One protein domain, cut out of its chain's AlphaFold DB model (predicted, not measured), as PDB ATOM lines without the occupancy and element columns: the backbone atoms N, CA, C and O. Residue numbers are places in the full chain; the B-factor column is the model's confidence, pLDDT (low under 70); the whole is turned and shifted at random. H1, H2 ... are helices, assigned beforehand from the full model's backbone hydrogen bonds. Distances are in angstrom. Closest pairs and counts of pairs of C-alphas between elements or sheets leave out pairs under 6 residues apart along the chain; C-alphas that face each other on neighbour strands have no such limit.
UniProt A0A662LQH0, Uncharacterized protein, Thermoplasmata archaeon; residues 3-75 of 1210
ATOM      1  N   LYS A   3     -14.660  39.705 -69.207       51.12
ATOM      2  CA  LYS A   3     -15.274  38.472 -68.659       51.12
ATOM      3  C   LYS A   3     -14.416  37.700 -67.643       51.12
ATOM      4  O   LYS A   3     -14.954  36.848 -66.947       51.12
ATOM      5  N   LEU A   4     -13.114  37.990 -67.533       50.25
ATOM      6  CA  LEU A   4     -12.230  37.290 -66.588       50.25
ATOM      7  C   LEU A   4     -12.200  37.953 -65.198       50.25
ATOM      8  O   LEU A   4     -11.990  37.260 -64.207       50.25
ATOM      9  N   SER A   5     -12.460  39.265 -65.099       55.91
ATOM     10  CA  SER A   5     -12.499  39.957 -63.800       55.91
ATOM     11  C   SER A   5     -13.777  39.650 -63.012       55.91
ATOM     12  O   SER A   5     -13.701  39.484 -61.797       55.91
ATOM     13  N   GLN A   6     -14.919  39.447 -63.685       55.41
ATOM     14  CA  GLN A   6     -16.171  39.022 -63.034       55.41
ATOM     15  C   GLN A   6     -16.115  37.582 -62.488       55.41
ATOM     16  O   GLN A   6     -16.633  37.316 -61.407       55.41
ATOM     17  N   GLN A   7     -15.415  36.658 -63.162       54.78
ATOM     18  CA  GLN A   7     -15.237  35.289 -62.649       54.78
ATOM     19  C   GLN A   7     -14.246  35.196 -61.475       54.78
ATOM     20  O   GLN A   7     -14.319  34.257 -60.681       54.78
ATOM     21  N   LEU A   8     -13.331  36.163 -61.332       54.41
ATOM     22  CA  LEU A   8     -12.419  36.227 -60.186       54.41
ATOM     23  C   LEU A   8     -13.070  36.885 -58.961       54.41
ATOM     24  O   LEU A   8     -12.826  36.421 -57.846       54.41
ATOM     25  N   SER A   9     -13.971  37.860 -59.143       54.59
ATOM     26  CA  SER A   9     -14.748  38.428 -58.031       54.59
ATOM     27  C   SER A   9     -15.749  37.433 -57.429       54.59
ATOM     28  O   SER A   9     -15.924  37.403 -56.214       54.59
ATOM     29  N   GLU A  10     -16.342  36.543 -58.237       54.75
ATOM     30  CA  GLU A  10     -17.250  35.492 -57.740       54.75
ATOM     31  C   GLU A  10     -16.520  34.352 -57.000       54.75
ATOM     32  O   GLU A  10     -17.122  33.648 -56.187       54.75
ATOM     33  N   ARG A  11     -15.205  34.178 -57.209       51.31
ATOM     34  CA  ARG A  11     -14.406  33.165 -56.493       51.31
ATOM     35  C   ARG A  11     -13.910  33.617 -55.119       51.31
ATOM     36  O   ARG A  11     -13.673  32.756 -54.275       51.31
ATOM     37  N   GLN A  12     -13.792  34.922 -54.865       51.28
ATOM     38  CA  GLN A  12     -13.377  35.450 -53.555       51.28
ATOM     39  C   GLN A  12     -14.530  35.605 -52.548       51.28
ATOM     40  O   GLN A  12     -14.275  35.841 -51.372       51.28
ATOM     41  N   GLN A  13     -15.781  35.387 -52.968       49.50
ATOM     42  CA  GLN A  13     -16.949  35.330 -52.077       49.50
ATOM     43  C   GLN A  13     -17.531  33.917 -51.939       49.50
ATOM     44  O   GLN A  13     -18.702  33.755 -51.599       49.50
ATOM     45  N   GLN A  14     -16.739  32.862 -52.177       48.72
ATOM     46  CA  GLN A  14     -17.181  31.529 -51.775       48.72
ATOM     47  C   GLN A  14     -17.154  31.446 -50.242       48.72
ATOM     48  O   GLN A  14     -16.076  31.567 -49.655       48.72
ATOM     49  N   PRO A  15     -18.310  31.253 -49.575       55.53
ATOM     50  CA  PRO A  15     -18.342  31.116 -48.130       55.53
ATOM     51  C   PRO A  15     -17.434  29.952 -47.736       55.53
ATOM     52  O   PRO A  15     -17.485  28.883 -48.353       55.53
ATOM     53  N   ILE A  16     -16.589  30.186 -46.728       58.53
ATOM     54  CA  ILE A  16     -15.682  29.207 -46.120       58.53
ATOM     55  C   ILE A  16     -16.376  27.843 -46.095       58.53
ATOM     56  O   ILE A  16     -17.452  27.693 -45.512       58.53
ATOM     57  N   ARG A  17     -15.792  26.867 -46.802       53.12
ATOM     58  CA  ARG A  17     -16.390  25.551 -47.043       53.12
ATOM     59  C   ARG A  17     -16.660  24.890 -45.691       53.12
ATOM     60  O   ARG A  17     -15.745  24.359 -45.067       53.12
ATOM     61  N   GLN A  18     -17.912  24.948 -45.242       59.59
ATOM     62  CA  GLN A  18     -18.309  24.439 -43.934       59.59
ATOM     63  C   GLN A  18     -17.829  22.999 -43.759       59.59
ATOM     64  O   GLN A  18     -18.035  22.132 -44.630       59.59
ATOM     65  N   THR A  19     -17.191  22.742 -42.623       70.75
ATOM     66  CA  THR A  19     -16.710  21.405 -42.273       70.75
ATOM     67  C   THR A  19     -17.896  20.437 -42.197       70.75
ATOM     68  O   THR A  19     -19.047  20.839 -42.002       70.75
ATOM     69  N   ARG A  20     -17.657  19.133 -42.388       72.62
ATOM     70  CA  ARG A  20     -18.718  18.104 -42.340       72.62
ATOM     71  C   ARG A  20     -19.543  18.200 -41.045       72.62
ATOM     72  O   ARG A  20     -20.757  18.032 -41.085       72.62
ATOM     73  N   THR A  21     -18.895  18.551 -39.937       74.56
ATOM     74  CA  THR A  21     -19.511  18.771 -38.623       74.56
ATOM     75  C   THR A  21     -20.426  19.999 -38.601       74.56
ATOM     76  O   THR A  21     -21.548  19.904 -38.113       74.56
ATOM     77  N   GLN A  22     -20.012  21.123 -39.197       72.81
ATOM     78  CA  GLN A  22     -20.846  22.329 -39.313       72.81
ATOM     79  C   GLN A  22     -22.072  22.099 -40.208       72.81
ATOM     80  O   GLN A  22     -23.160  22.548 -39.863       72.81
ATOM     81  N   ARG A  23     -21.937  21.327 -41.297       74.69
ATOM     82  CA  ARG A  23     -23.070  20.957 -42.166       74.69
ATOM     83  C   ARG A  23     -24.079  20.043 -41.475       74.69
ATOM     84  O   ARG A  23     -25.279  20.240 -41.629       74.69
ATOM     85  N   ILE A  24     -23.611  19.061 -40.702       77.50
ATOM     86  CA  ILE A  24     -24.498  18.189 -39.918       77.50
ATOM     87  C   ILE A  24     -25.174  18.990 -38.800       77.50
ATOM     88  O   ILE A  24     -26.380  18.858 -38.617       77.50
ATOM     89  N   SER A  25     -24.440  19.867 -38.109       76.44
ATOM     90  CA  SER A  25     -25.005  20.743 -37.076       76.44
ATOM     91  C   SER A  25     -26.044  21.715 -37.641       76.44
ATOM     92  O   SER A  25     -27.109  21.855 -37.047       76.44
ATOM     93  N   GLN A  26     -25.791  22.336 -38.799       78.94
ATOM     94  CA  GLN A  26     -26.775  23.195 -39.460       78.94
ATOM     95  C   GLN A  26     -27.989  22.410 -39.940       78.94
ATOM     96  O   GLN A  26     -29.103  22.866 -39.724       78.94
ATOM     97  N   LYS A  27     -27.801  21.218 -40.519       82.56
ATOM     98  CA  LYS A  27     -28.915  20.366 -40.950       82.56
ATOM     99  C   LYS A  27     -29.779  19.906 -39.772       82.56
ATOM    100  O   LYS A  27     -30.996  19.934 -39.861       82.56
ATOM    101  N   GLN A  28     -29.169  19.529 -38.651       81.44
ATOM    102  CA  GLN A  28     -29.913  19.186 -37.436       81.44
ATOM    103  C   GLN A  28     -30.615  20.405 -36.832       81.44
ATOM    104  O   GLN A  28     -31.705  20.267 -36.282       81.44
ATOM    105  N   LYS A  29     -30.014  21.598 -36.934       83.19
ATOM    106  CA  LYS A  29     -30.640  22.850 -36.502       83.19
ATOM    107  C   LYS A  29     -31.854  23.186 -37.372       83.19
ATOM    108  O   LYS A  29     -32.920  23.417 -36.818       83.19
ATOM    109  N   THR A  30     -31.737  23.106 -38.698       81.75
ATOM    110  CA  THR A  30     -32.858  23.359 -39.614       81.75
ATOM    111  C   THR A  30     -33.945  22.292 -39.515       81.75
ATOM    112  O   THR A  30     -35.119  22.628 -39.553       81.75
ATOM    113  N   GLU A  31     -33.601  21.014 -39.328       83.31
ATOM    114  CA  GLU A  31     -34.593  19.954 -39.093       83.31
ATOM    115  C   GLU A  31     -35.367  20.169 -37.786       83.31
ATOM    116  O   GLU A  31     -36.575  19.935 -37.745       83.31
ATOM    117  N   ARG A  32     -34.700  20.648 -36.727       83.50
ATOM    118  CA  ARG A  32     -35.372  21.049 -35.482       83.50
ATOM    119  C   ARG A  32     -36.270  22.265 -35.706       83.50
ATOM    120  O   ARG A  32     -37.434  22.200 -35.340       83.50
ATOM    121  N   GLU A  33     -35.781  23.301 -36.386       85.69
ATOM    122  CA  GLU A  33     -36.561  24.506 -36.714       85.69
ATOM    123  C   GLU A  33     -37.800  24.186 -37.571       85.69
ATOM    124  O   GLU A  33     -38.884  24.694 -37.296       85.69
ATOM    125  N   ILE A  34     -37.681  23.295 -38.563       85.25
ATOM    126  CA  ILE A  34     -38.809  22.831 -39.385       85.25
ATOM    127  C   ILE A  34     -39.816  22.068 -38.526       85.25
ATOM    128  O   ILE A  34     -41.014  22.329 -38.610       85.25
ATOM    129  N   LYS A  35     -39.348  21.143 -37.681       87.56
ATOM    130  CA  LYS A  35     -40.228  20.348 -36.817       87.56
ATOM    131  C   LYS A  35     -40.947  21.218 -35.785       87.56
ATOM    132  O   LYS A  35     -42.132  21.015 -35.527       87.56
ATOM    133  N   ASP A  36     -40.254  22.201 -35.223       87.31
ATOM    134  CA  ASP A  36     -40.827  23.164 -34.287       87.31
ATOM    135  C   ASP A  36     -41.846  24.071 -34.992       87.31
ATOM    136  O   ASP A  36     -42.938  24.285 -34.466       87.31
ATOM    137  N   PHE A  37     -41.565  24.512 -36.223       90.12
ATOM    138  CA  PHE A  37     -42.517  25.258 -37.049       90.12
ATOM    139  C   PHE A  37     -43.761  24.431 -37.413       90.12
ATOM    140  O   PHE A  37     -44.879  24.933 -37.308       90.12
ATOM    141  N   GLU A  38     -43.610  23.161 -37.799       89.31
ATOM    142  CA  GLU A  38     -44.741  22.265 -38.081       89.31
ATOM    143  C   GLU A  38     -45.602  22.021 -36.837       89.31
ATOM    144  O   GLU A  38     -46.834  22.047 -36.925       89.31
ATOM    145  N   ASN A  39     -44.976  21.854 -35.668       90.75
ATOM    146  CA  ASN A  39     -45.681  21.731 -34.393       90.75
ATOM    147  C   ASN A  39     -46.453  23.013 -34.049       90.75
ATOM    148  O   ASN A  39     -47.627  22.935 -33.680       90.75
ATOM    149  N   LEU A  40     -45.832  24.188 -34.208       92.06
ATOM    150  CA  LEU A  40     -46.488  25.483 -34.003       92.06
ATOM    151  C   LEU A  40     -47.651  25.686 -34.980       92.06
ATOM    152  O   LEU A  40     -48.729  26.101 -34.566       92.06
ATOM    153  N   LYS A  41     -47.481  25.311 -36.251       92.75
ATOM    154  CA  LYS A  41     -48.536  25.366 -37.271       92.75
ATOM    155  C   LYS A  41     -49.703  24.432 -36.943       92.75
ATOM    156  O   LYS A  41     -50.857  24.813 -37.109       92.75
ATOM    157  N   ALA A  42     -49.432  23.224 -36.449       91.00
ATOM    158  CA  ALA A  42     -50.478  22.296 -36.020       91.00
ATOM    159  C   ALA A  42     -51.254  22.828 -34.801       91.00
ATOM    160  O   ALA A  42     -52.481  22.719 -34.754       91.00
ATOM    161  N   GLN A  43     -50.556  23.442 -33.839       91.81
ATOM    162  CA  GLN A  43     -51.185  24.106 -32.693       91.81
ATOM    163  C   GLN A  43     -52.015  25.322 -33.125       91.81
ATOM    164  O   GLN A  43     -53.145  25.472 -32.659       91.81
ATOM    165  N   ALA A  44     -51.500  26.134 -34.050       92.12
ATOM    166  CA  ALA A  44     -52.214  27.266 -34.628       92.12
ATOM    167  C   ALA A  44     -53.479  26.815 -35.371       92.12
ATOM    168  O   ALA A  44     -54.546  27.348 -35.101       92.12
ATOM    169  N   ASN A  45     -53.414  25.773 -36.206       90.44
ATOM    170  CA  ASN A  45     -54.594  25.236 -36.896       90.44
ATOM    171  C   ASN A  45     -55.671  24.757 -35.912       90.44
ATOM    172  O   ASN A  45     -56.850  25.055 -36.085       90.44
ATOM    173  N   LYS A  46     -55.271  24.052 -34.847       92.31
ATOM    174  CA  LYS A  46     -56.209  23.621 -33.805       92.31
ATOM    175  C   LYS A  46     -56.857  24.822 -33.109       92.31
ATOM    176  O   LYS A  46     -58.065  24.832 -32.896       92.31
ATOM    177  N   LYS A  47     -56.067  25.853 -32.791       91.19
ATOM    178  CA  LYS A  47     -56.576  27.098 -32.204       91.19
ATOM    179  C   LYS A  47     -57.457  27.890 -33.166       91.19
ATOM    180  O   LYS A  47     -58.442  28.467 -32.734       91.19
ATOM    181  N   GLN A  48     -57.178  27.850 -34.463       90.50
ATOM    182  CA  GLN A  48     -58.005  28.465 -35.494       90.50
ATOM    183  C   GLN A  48     -59.384  27.809 -35.589       90.50
ATOM    184  O   GLN A  48     -60.374  28.518 -35.743       90.50
ATOM    185  N   GLU A  49     -59.472  26.484 -35.441       88.44
ATOM    186  CA  GLU A  49     -60.757  25.783 -35.337       88.44
ATOM    187  C   GLU A  49     -61.509  26.141 -34.045       88.44
ATOM    188  O   GLU A  49     -62.722  26.327 -34.084       88.44
ATOM    189  N   GLU A  50     -60.804  26.281 -32.914       88.44
ATOM    190  CA  GLU A  50     -61.396  26.696 -31.630       88.44
ATOM    191  C   GLU A  50     -61.900  28.151 -31.665       88.44
ATOM    192  O   GLU A  50     -62.955  28.453 -31.109       88.44
ATOM    193  N   MET A  51     -61.181  29.040 -32.353       88.56
ATOM    194  CA  MET A  51     -61.538  30.454 -32.516       88.56
ATOM    195  C   MET A  51     -62.519  30.699 -33.675       88.56
ATOM    196  O   MET A  51     -62.993  31.820 -33.872       88.56
ATOM    197  N   ALA A  52     -62.862  29.679 -34.464       86.44
ATOM    198  CA  ALA A  52     -63.831  29.823 -35.540       86.44
ATOM    199  C   ALA A  52     -65.256  29.948 -34.973       86.44
ATOM    200  O   ALA A  52     -65.857  28.979 -34.516       86.44
ATOM    201  N   GLY A  53     -65.836  31.148 -35.067       79.50
ATOM    202  CA  GLY A  53     -67.245  31.394 -34.736       79.50
ATOM    203  C   GLY A  53     -67.521  31.945 -33.335       79.50
ATOM    204  O   GLY A  53     -68.694  32.095 -32.993       79.50
ATOM    205  N   ILE A  54     -66.484  32.277 -32.562       87.62
ATOM    206  CA  ILE A  54     -66.611  33.039 -31.307       87.62
ATOM    207  C   ILE A  54     -66.892  34.528 -31.586       87.62
ATOM    208  O   ILE A  54     -66.720  34.999 -32.718       87.62
ATOM    209  N   SER A  55     -67.379  35.272 -30.584       88.81
ATOM    210  CA  SER A  55     -67.611  36.720 -30.727       88.81
ATOM    211  C   SER A  55     -66.294  37.475 -30.948       88.81
ATOM    212  O   SER A  55     -65.211  36.946 -30.710       88.81
ATOM    213  N   PHE A  56     -66.360  38.730 -31.407       86.75
ATOM    214  CA  PHE A  56     -65.142  39.534 -31.532       86.75
ATOM    215  C   PHE A  56     -64.480  39.780 -30.164       86.75
ATOM    216  O   PHE A  56     -63.262  39.676 -30.066       86.75
ATOM    217  N   GLU A  57     -65.267  40.028 -29.107       90.06
ATOM    218  CA  GLU A  57     -64.717  40.207 -27.753       90.06
ATOM    219  C   GLU A  57     -64.049  38.918 -27.245       90.06
ATOM    220  O   GLU A  57     -63.005  38.953 -26.593       90.06
ATOM    221  N   GLU A  58     -64.632  37.761 -27.568       91.06
ATOM    222  CA  GLU A  58     -64.050  36.456 -27.251       91.06
ATOM    223  C   GLU A  58     -62.777  36.193 -28.065       91.06
ATOM    224  O   GLU A  58     -61.799  35.694 -27.513       91.06
ATOM    225  N   TYR A  59     -62.751  36.574 -29.348       92.69
ATOM    226  CA  TYR A  59     -61.569  36.469 -30.206       92.69
ATOM    227  C   TYR A  59     -60.408  37.307 -29.675       92.69
ATOM    228  O   TYR A  59     -59.291  36.806 -29.589       92.69
ATOM    229  N   GLU A  60     -60.665  38.558 -29.293       93.75
ATOM    230  CA  GLU A  60     -59.655  39.450 -28.721       93.75
ATOM    231  C   GLU A  60     -59.067  38.860 -27.434       93.75
ATOM    232  O   GLU A  60     -57.845  38.772 -27.280       93.75
ATOM    233  N   LYS A  61     -59.929  38.350 -26.548       94.69
ATOM    234  CA  LYS A  61     -59.509  37.695 -25.306       94.69
ATOM    235  C   LYS A  61     -58.666  36.441 -25.556       94.69
ATOM    236  O   LYS A  61     -57.619  36.281 -24.931       94.69
ATOM    237  N   GLU A  62     -59.107  35.558 -26.451       94.62
ATOM    238  CA  GLU A  62     -58.374  34.333 -26.802       94.62
ATOM    239  C   GLU A  62     -57.049  34.654 -27.507       94.62
ATOM    240  O   GLU A  62     -56.032  34.043 -27.194       94.62
ATOM    241  N   TYR A  63     -57.011  35.665 -28.383       95.00
ATOM    242  CA  TYR A  63     -55.793  36.105 -29.069       95.00
ATOM    243  C   TYR A  63     -54.717  36.577 -28.081       95.00
ATOM    244  O   TYR A  63     -53.553  36.177 -28.180       95.00
ATOM    245  N   HIS A  64     -55.101  37.378 -27.081       95.44
ATOM    246  CA  HIS A  64     -54.181  37.827 -26.032       95.44
ATOM    247  C   HIS A  64     -53.715  36.695 -25.102       95.44
ATOM    248  O   HIS A  64     -52.660  36.823 -24.483       95.44
ATOM    249  N   ALA A  65     -54.448  35.579 -25.033       95.38
ATOM    250  CA  ALA A  65     -54.045  34.386 -24.291       95.38
ATOM    251  C   ALA A  65     -53.075  33.469 -25.071       95.38
ATOM    252  O   ALA A  65     -52.471  32.570 -24.478       95.38
ATOM    253  N   LEU A  66     -52.903  33.668 -26.384       94.50
ATOM    254  CA  LEU A  66     -51.958  32.898 -27.199       94.50
ATOM    255  C   LEU A  66     -50.506  33.301 -26.910       94.50
ATOM    256  O   LEU A  66     -50.188  34.471 -26.717       94.50
ATOM    257  N   SER A  67     -49.588  32.332 -26.964       94.62
ATOM    258  CA  SER A  67     -48.149  32.623 -26.890       94.62
ATOM    259  C   SER A  67     -47.676  33.448 -28.106       94.62
ATOM    260  O   SER A  67     -48.204  33.218 -29.200       94.62
ATOM    261  N   PRO A  68     -46.638  34.302 -27.987       94.56
ATOM    262  CA  PRO A  68     -46.145  35.137 -29.095       94.56
ATOM    263  C   PRO A  68     -45.816  34.352 -30.377       94.56
ATOM    264  O   PRO A  68     -46.155  34.773 -31.480       94.56
ATOM    265  N   ASN A  69     -45.247  33.148 -30.235       92.19
ATOM    266  CA  ASN A  69     -44.903  32.268 -31.361       92.19
ATOM    267  C   ASN A  69     -46.126  31.699 -32.099       92.19
ATOM    268  O   ASN A  69     -45.995  31.238 -33.230       92.19
ATOM    269  N   ILE A  70     -47.298  31.694 -31.460       92.94
ATOM    270  CA  ILE A  70     -48.564  31.266 -32.063       92.94
ATOM    271  C   ILE A  70     -49.329  32.481 -32.606       92.94
ATOM    272  O   ILE A  70     -49.945  32.366 -33.660       92.94
ATOM    273  N   GLN A  71     -49.242  33.647 -31.953       93.56
ATOM    274  CA  GLN A  71     -49.911  34.885 -32.387       93.56
ATOM    275  C   GLN A  71     -49.577  35.272 -33.832       93.56
ATOM    276  O   GLN A  71     -50.472  35.683 -34.555       93.56
ATOM    277  N   GLN A  72     -48.339  35.052 -34.292       92.56
ATOM    278  CA  GLN A  72     -47.925  35.326 -35.680       92.56
ATOM    279  C   GLN A  72     -48.736  34.578 -36.760       92.56
ATOM    280  O   GLN A  72     -48.681  34.950 -37.929       92.56
ATOM    281  N   PHE A  73     -49.469  33.514 -36.401       93.31
ATOM    282  CA  PHE A  73     -50.342  32.775 -37.322       93.31
ATOM    283  C   PHE A  73     -51.772  33.338 -37.389       93.31
ATOM    284  O   PHE A  73     -52.584  32.837 -38.168       93.31
ATOM    285  N   PHE A  74     -52.094  34.355 -36.588       94.62
ATOM    286  CA  PHE A  74     -53.418  34.962 -36.488       94.62
ATOM    287  C   PHE A  74     -53.342  36.454 -36.808       94.62
ATOM    288  O   PHE A  74     -52.384  37.129 -36.445       94.62
ATOM    289  N   SER A  75     -54.378  36.989 -37.456       94.62
ATOM    290  CA  SER A  75     -54.507  38.438 -37.621       94.62
ATOM    291  C   SER A  75     -54.746  39.098 -36.269       94.62
ATOM    292  O   SER A  75     -55.525  38.591 -35.450       94.62
TER     293      SER A  75
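What this domain is: This is residues 3 to 75 of the 1210 residues of an uncharacterized protein of Thermoplasmata archaeon (UniProt A0A662LQH0). Picture one long helix, H2, with a low-confidence arm, residues 3 to 17, sticking out at its first end, and a small head at its other end, where the chain folds back through H3 and the short H4 packs on H2. The arm begins with the small helix H1; residues 20 to 25 and 27 to 36 of H2 also stand free, and H4 packs on residues 40 to 44 of H2 alone. The printed part has 73 residues with four named helices, in the order H1, H2, H3, H4, and no named strand; its class is all helix. It is extended, with a radius of gyration of the C-alphas of 21.9 A, and its C-alphas span 66 by 31 by 16 A.

Where its parts are: Start at C-alpha 3, at (-15.274, 38.472, -68.659), where H1 begins; it covers residues 3 to 9 and is 10.6 A from first to last C-alpha. Move on to C-alpha 20 at (-18.718, 18.104, -42.340); from there H2, residues 20 to 50, runs 44.8 A to C-alpha 50 at (-61.396, 26.696, -31.630). Next comes H3, residues 56 to 65, 14.2 A long, and then H4, residues 68 to 71, 5.0 A long, which ends at C-alpha 71 at (-49.911, 34.885, -32.387).

How they stand to each other: Look first at H1, which is apart from H2, H3 and H4. Then go to residues 40 to 44 of H2: with these alone it touches H4, and the closest C-alphas, those of Ala 44 and Ile 70, are 6.0 A apart. H2 and H3 are apart, though they follow each other in the chain. H3 and H4 are close but not clearly touching; their closest C-alphas, those of Tyr 63 and Gln 71, are 6.9 A apart. In the backbones of H2 and H3 every O i to N i+4 pair is within hydrogen-bond range, in H1 2 of 3 are, and H4 is too short for such a pair.

The domain as a whole: The two C-alphas farthest apart are those of Leu 4 and Ser 55, at 66.0 A. Without the stretches that stand free, residues 3 to 17, 19 to 25 and 27 to 36, the body has 41 residues and spans 52 by 16 by 14 A. The printed part has no cut; the link from H1 to H2 is short, and those from H2 to H3 and from H3 to H4 are tight. Read the B-factor column for the model's confidence: the mean pLDDT of the printed part is 80.4, and residues 3 to 18 are under 70.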